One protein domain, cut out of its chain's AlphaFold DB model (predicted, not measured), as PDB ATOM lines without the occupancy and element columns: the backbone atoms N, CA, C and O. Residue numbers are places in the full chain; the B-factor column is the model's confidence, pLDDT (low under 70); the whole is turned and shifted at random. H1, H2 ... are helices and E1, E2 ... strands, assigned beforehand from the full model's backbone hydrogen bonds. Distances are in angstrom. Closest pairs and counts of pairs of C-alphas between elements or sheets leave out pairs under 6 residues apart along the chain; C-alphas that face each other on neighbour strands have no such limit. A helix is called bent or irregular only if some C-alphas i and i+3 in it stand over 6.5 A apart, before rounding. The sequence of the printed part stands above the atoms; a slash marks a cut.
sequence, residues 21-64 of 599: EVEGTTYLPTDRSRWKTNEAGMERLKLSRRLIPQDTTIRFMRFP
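Overview. This is residues 21 to 64 of the 599 residues of the protein "N6_N4_Mtase domain-containing protein" of Roseomonas cervicalis ATCC 49957 (UniProt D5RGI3). A small two-stranded hairpin, E2 and E3, has the short helix H1 beside the beginning of E2 and the three-residue strand E1 near the beginning of E3, with few contacts from either to the hairpin. A wide loop, residues 28 to 38, leads from E1 round to H1, and at the other end of the printed part residues 61 to 64 lead away from E3 as a tail. The printed part has 44 residues with one named helix and three named strands, in the order E1, H1, E2, E3 along the chain; the sheet has the order E2 - E3 and is antiparallel. The class is mixed, helices and strands, though under half of the residues, 20 of 44, are in named elements. The whole is compact, with a radius of gyration of the C-alphas of 10.3 A, and the C-alphas span 29 by 24 by 22 A along their three main axes.

Along the chain. Strand E2 holds residues 51 to 54, Leu 51 to Gln 54, and measures 9.6 A from first to last C-alpha; C-alpha 51 is at (173.641, 125.030, 296.406). Strand E3 holds residues 57 to 60, Thr 57 to Phe 60, and measures 10.4 A; C-alpha 60 is at (173.190, 120.352, 294.744). Helix H1 holds residues 39 to 47, Glu 39 to Leu 47, and measures 12.3 A; it is not bent. Strand E1 holds residues 25 to 27, Thr 25 to Tyr 27, and measures 6.5 A; C-alpha 25, where this first element begins, is at (172.883, 135.987, 290.512).

Arrangement. E2 and E3 are antiparallel neighbours and form a hairpin, with an angle of 142 degrees between their N-to-C directions. Their C-alphas that face each other include those of Pro 53 and Ile 58, 4.6 A apart, and those of Leu 51 and Phe 60, 5.0 A apart. Across the pair, N 54 and O 57 are within hydrogen-bond range at 2.8 A, and so are N 52 and O 59 at 2.9 A. H1 comes closest to E2 at the C-alphas of Leu 45 and Leu 51, 6.2 A apart, the one pair of C-alphas of these two elements within 8 A. H1 and E3 are apart, but only just: their closest C-alphas are 8.3 A from each other. In H1 every O i to N i+4 pair is within hydrogen-bond range. E1 comes closest to E3 at the C-alphas of Tyr 27 and Thr 57, 6.3 A apart, one of 2 such pairs within 8 A. E1 pairs with no named strand, but its residues 25 to 26 pair with residues 21 to 22, antiparallel, in a stretch too short to bear a name. E1 and E2 are apart, and so are E1 and H1.

Size, cuts and confidence. The two C-alphas farthest apart are those of Asp 31, in the link from E1 to H1, and Pro 64, the last printed residue, at 30.4 A. The C-alphas of Glu 21 and Pro 64, the first and last printed residues, are 26.1 A apart. The printed part has no cut; it runs from residue 21 to residue 64 of a full chain of 599 residues. The link from E1 to H1, with 11 residues, is long, while the links from H1 to E2, with 3 residues, and from E2 to E3, with 2 residues, are tight. The mean pLDDT of the printed part is 87.7, and no printed residue is under 70 in this predicted model.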
ATOM      1  N   GLU A  21     167.686 133.274 293.627       90.44
ATOM      2  CA  GLU A  21     168.844 134.150 293.778       90.44
ATOM      3  C   GLU A  21     169.898 133.487 294.672       90.44
ATOM      4  O   GLU A  21     169.638 133.175 295.837       90.44
ATOM      5  N   VAL A  22     171.097 133.272 294.127       88.88
ATOM      6  CA  VAL A  22     172.259 132.744 294.852       88.88
ATOM      7  C   VAL A  22     173.433 133.681 294.601       88.88
ATOM      8  O   VAL A  22     173.791 133.929 293.453       88.88
ATOM      9  N   GLU A  23     174.012 134.225 295.676       85.88
ATOM     10  CA  GLU A  23     175.202 135.096 295.624       85.88
ATOM     11  C   GLU A  23     175.060 136.276 294.633       85.88
ATOM     12  O   GLU A  23     175.994 136.644 293.927       85.88
ATOM     13  N   GLY A  24     173.863 136.875 294.570       83.88
ATOM     14  CA  GLY A  24     173.556 138.036 293.722       83.88
ATOM     15  C   GLY A  24     173.280 137.716 292.247       83.88
ATOM     16  O   GLY A  24     173.065 138.633 291.457       83.88
ATOM     17  N   THR A  25     173.267 136.436 291.859       88.19
ATOM     18  CA  THR A  25     172.883 135.987 290.512       88.19
ATOM     19  C   THR A  25     171.540 135.265 290.565       88.19
ATOM     20  O   THR A  25     171.313 134.415 291.426       88.19
ATOM     21  N   THR A  26     170.635 135.594 289.638       91.56
ATOM     22  CA  THR A  26     169.327 134.929 289.525       91.56
ATOM     23  C   THR A  26     169.403 133.755 288.556       91.56
ATOM     24  O   THR A  26     169.776 133.918 287.396       91.56
ATOM     25  N   TYR A  27     168.990 132.583 289.025       90.56
ATOM     26  CA  TYR A  27     168.916 131.353 288.249       90.56
ATOM     27  C   TYR A  27     167.465 130.987 287.975       90.56
ATOM     28  O   TYR A  27     166.621 130.997 288.873       90.56
ATOM     29  N   LEU A  28     167.191 130.616 286.727       88.75
ATOM     30  CA  LEU A  28     165.898 130.103 286.298       88.75
ATOM     31  C   LEU A  28     166.044 128.649 285.836       88.75
ATOM     32  O   LEU A  28     167.064 128.288 285.239       88.75
ATOM     33  N   PRO A  29     165.047 127.797 286.114       84.25
ATOM     34  CA  PRO A  29     165.019 126.455 285.562       84.25
ATOM     35  C   PRO A  29     164.861 126.515 284.036       84.25
ATOM     36  O   PRO A  29     164.407 127.506 283.473       84.25
ATOM     37  N   THR A  30     165.238 125.433 283.357       82.06
ATOM     38  CA  THR A  30     165.053 125.298 281.904       82.06
ATOM     39  C   THR A  30     163.914 124.328 281.615       82.06
ATOM     40  O   THR A  30     163.562 123.502 282.463       82.06
ATOM     41  N   ASP A  31     163.383 124.330 280.392       74.75
ATOM     42  CA  ASP A  31     162.352 123.360 279.988       74.75
ATOM     43  C   ASP A  31     162.803 121.900 280.134       74.75
ATOM     44  O   ASP A  31     161.984 121.006 280.351       74.75
ATOM     45  N   ARG A  32     164.119 121.651 280.081       77.50
ATOM     46  CA  ARG A  32     164.717 120.319 280.258       77.50
ATOM     47  C   ARG A  32     164.995 119.953 281.716       77.50
ATOM     48  O   ARG A  32     165.156 118.774 282.019       77.50
ATOM     49  N   SER A  33     165.096 120.934 282.613       77.56
ATOM     50  CA  SER A  33     165.499 120.729 284.005       77.56
ATOM     51  C   SER A  33     164.796 121.719 284.928       77.56
ATOM     52  O   SER A  33     165.118 122.906 284.946       77.56
ATOM     53  N   ARG A  34     163.878 121.192 285.744       83.25
ATOM     54  CA  ARG A  34     163.106 121.926 286.758       83.25
ATOM     55  C   ARG A  34     163.633 121.682 288.162       83.25
ATOM     56  O   ARG A  34     164.313 120.684 288.415       83.25
ATOM     57  N   TRP A  35     163.256 122.556 289.090       87.12
ATOM     58  CA  TRP A  35     163.575 122.361 290.497       87.12
ATOM     59  C   TRP A  35     162.911 121.097 291.046       87.12
ATOM     60  O   TRP A  35     161.740 120.823 290.801       87.12
ATOM     61  N   LYS A  36     163.669 120.307 291.811       86.19
ATOM     62  CA  LYS A  36     163.158 119.086 292.465       86.19
ATOM     63  C   LYS A  36     162.506 119.369 293.825       86.19
ATOM     64  O   LYS A  36     162.164 118.434 294.539       86.19
ATOM     65  N   THR A  37     162.377 120.645 294.186       87.38
ATOM     66  CA  THR A  37     161.830 121.140 295.452       87.38
ATOM     67  C   THR A  37     161.026 122.425 295.219       87.38
ATOM     68  O   THR A  37     161.090 122.994 294.128       87.38
ATOM     69  N   ASN A  38     160.258 122.850 296.221       89.00
ATOM     70  CA  ASN A  38     159.496 124.104 296.219       89.00
ATOM     71  C   ASN A  38     160.356 125.291 296.705       89.00
ATOM     72  O   ASN A  38     161.509 125.105 297.093       89.00
ATOM     73  N   GLU A  39     159.797 126.503 296.702       89.38
ATOM     74  CA  GLU A  39     160.493 127.732 297.127       89.38
ATOM     75  C   GLU A  39     161.054 127.630 298.550       89.38
ATOM     76  O   GLU A  39     162.243 127.853 298.755       89.38
ATOM     77  N   ALA A  40     160.241 127.192 299.517       88.56
ATOM     78  CA  ALA A  40     160.681 127.031 300.905       88.56
ATOM     79  C   ALA A  40     161.847 126.034 301.038       88.56
ATOM     80  O   ALA A  40     162.826 126.285 301.739       88.56
ATOM     81  N   GLY A  41     161.774 124.905 300.333       88.62
ATOM     82  CA  GLY A  41     162.850 123.925 300.306       88.62
ATOM     83  C   GLY A  41     164.109 124.446 299.611       88.62
ATOM     84  O   GLY A  41     165.213 124.111 300.033       88.62
ATOM     85  N   MET A  42     163.964 125.280 298.577       91.75
ATOM     86  CA  MET A  42     165.091 125.937 297.911       91.75
ATOM     87  C   MET A  42     165.775 126.952 298.827       91.75
ATOM     88  O   MET A  42     167.002 126.969 298.911       91.75
ATOM     89  N   GLU A  43     164.997 127.739 299.571       91.69
ATOM     90  CA  GLU A  43     165.529 128.656 300.577       91.69
ATOM     91  C   GLU A  43     166.320 127.896 301.643       91.69
ATOM     92  O   GLU A  43     167.475 128.227 301.894       91.69
ATOM     93  N   ARG A  44     165.796 126.788 302.177       93.62
ATOM     94  CA  ARG A  44     166.538 125.943 303.132       93.62
ATOM     95  C   ARG A  44     167.847 125.396 302.560       93.62
ATOM     96  O   ARG A  44     168.854 125.359 303.270       93.62
ATOM     97  N   LEU A  45     167.876 125.011 301.281       92.38
ATOM     98  CA  LEU A  45     169.112 124.599 300.598       92.38
ATOM     99  C   LEU A  45     170.117 125.754 300.481       92.38
ATOM    100  O   LEU A  45     171.318 125.540 300.643       92.38
ATOM    101  N   LYS A  46     169.641 126.979 300.233       92.00
ATOM    102  CA  LYS A  46     170.476 128.186 300.189       92.00
ATOM    103  C   LYS A  46     171.050 128.512 301.569       92.00
ATOM    104  O   LYS A  46     172.262 128.669 301.702       92.00
ATOM    105  N   LEU A  47     170.202 128.532 302.600       92.19
ATOM    106  CA  LEU A  47     170.590 128.814 303.986       92.19
ATOM    107  C   LEU A  47     171.620 127.807 304.517       92.19
ATOM    108  O   LEU A  47     172.588 128.202 305.164       92.19
ATOM    109  N   SER A  48     171.452 126.526 304.177       91.62
ATOM    110  CA  SER A  48     172.377 125.441 304.540       91.62
ATOM    111  C   SER A  48     173.612 125.328 303.638       91.62
ATOM    112  O   SER A  48     174.445 124.450 303.860       91.62
ATOM    113  N   ARG A  49     173.757 126.202 302.629       90.81
ATOM    114  CA  ARG A  49     174.858 126.200 301.644       90.81
ATOM    115  C   ARG A  49     175.013 124.897 300.871       90.81
ATOM    116  O   ARG A  49     176.116 124.449 300.567       90.81
ATOM    117  N   ARG A  50     173.883 124.305 300.508       92.06
ATOM    118  CA  ARG A  50     173.807 123.074 299.716       92.06
ATOM    119  C   ARG A  50     173.580 123.338 298.227       92.06
ATOM    120  O   ARG A  50     173.318 122.402 297.472       92.06
ATOM    121  N   LEU A  51     173.705 124.594 297.800       92.38
ATOM    122  CA  LEU A  51     173.641 125.030 296.406       92.38
ATOM    123  C   LEU A  51     175.000 125.583 295.979       92.38
ATOM    124  O   LEU A  51     175.576 126.405 296.687       92.38
ATOM    125  N   ILE A  52     175.485 125.153 294.816       90.44
ATOM    126  CA  ILE A  52     176.666 125.726 294.169       90.44
ATOM    127  C   ILE A  52     176.293 126.258 292.777       90.44
ATOM    128  O   ILE A  52     175.710 125.514 291.978       90.44
ATOM    129  N   PRO A  53     176.607 127.529 292.477       88.94
ATOM    130  CA  PRO A  53     176.557 128.067 291.124       88.94
ATOM    131  C   PRO A  53     177.435 127.280 290.143       88.94
ATOM    132  O   PRO A  53     178.585 126.967 290.442       88.94
ATOM    133  N   GLN A  54     176.915 126.988 288.952       85.62
ATOM    134  CA  GLN A  54     177.685 126.452 287.830       85.62
ATOM    135  C   GLN A  54     177.186 127.054 286.515       85.62
ATOM    136  O   GLN A  54     176.130 126.666 286.003       85.62
ATOM    137  N   ASP A  55     177.979 127.969 285.959       84.06
ATOM    138  CA  ASP A  55     177.672 128.744 284.756       84.06
ATOM    139  C   ASP A  55     176.284 129.402 284.859       84.06
ATOM    140  O   ASP A  55     176.070 130.306 285.665       84.06
ATOM    141  N   THR A  56     175.318 128.917 284.081       84.00
ATOM    142  CA  THR A  56     173.931 129.400 284.037       84.00
ATOM    143  C   THR A  56     172.965 128.555 284.875       84.00
ATOM    144  O   THR A  56     171.751 128.718 284.779       84.00
ATOM    145  N   THR A  57     173.475 127.630 285.695       86.56
ATOM    146  CA  THR A  57     172.683 126.677 286.492       86.56
ATOM    147  C   THR A  57     173.137 126.623 287.952       86.56
ATOM    148  O   THR A  57     174.209 127.108 288.299       86.56
ATOM    149  N   ILE A  58     172.334 125.997 288.815       90.56
ATOM    150  CA  ILE A  58     172.715 125.654 290.194       90.56
ATOM    151  C   ILE A  58     172.745 124.137 290.365       90.56
ATOM    152  O   ILE A  58     171.906 123.419 289.813       90.56
ATOM    153  N   ARG A  59     173.702 123.637 291.150       89.19
ATOM    154  CA  ARG A  59     173.804 122.217 291.507       89.19
ATOM    155  C   ARG A  59     173.688 122.001 293.005       89.19
ATOM    156  O   ARG A  59     174.052 122.853 293.806       89.19
ATOM    157  N   PHE A  60     173.200 120.818 293.364       89.25
ATOM    158  CA  PHE A  60     173.190 120.352 294.744       89.25
ATOM    159  C   PHE A  60     174.601 119.928 295.162       89.25
ATOM    160  O   PHE A  60     175.215 119.084 294.503       89.25
ATOM    161  N   MET A  61     175.100 120.505 296.252       89.75
ATOM    162  CA  MET A  61     176.394 120.161 296.831       89.75
ATOM    163  C   MET A  61     176.271 118.882 297.664       89.75
ATOM    164  O   MET A  61     175.496 118.831 298.621       89.75
ATOM    165  N   ARG A  62     177.042 117.856 297.287       83.88
ATOM    166  CA  ARG A  62     177.111 116.556 297.968       83.88
ATOM    167  C   ARG A  62     178.471 116.415 298.635       83.88
ATOM    168  O   ARG A  62     179.483 116.503 297.941       83.88
ATOM    169  N   PHE A  63     178.483 116.171 299.935       87.06
ATOM    170  CA  PHE A  63     179.688 115.821 300.674       87.06
ATOM    171  C   PHE A  63     179.852 114.297 300.735       87.06
ATOM    172  O   PHE A  63     178.850 113.577 300.703       87.06
ATOM    173  N   PRO A  64     181.088 113.777 300.811       84.69
ATOM    174  CA  PRO A  64     181.330 112.350 301.032       84.69
ATOM    175  C   PRO A  64     180.587 111.798 302.258       84.69
ATOM    176  O   PRO A  64     180.049 110.695 302.219       84.69
TER     177      PRO A  64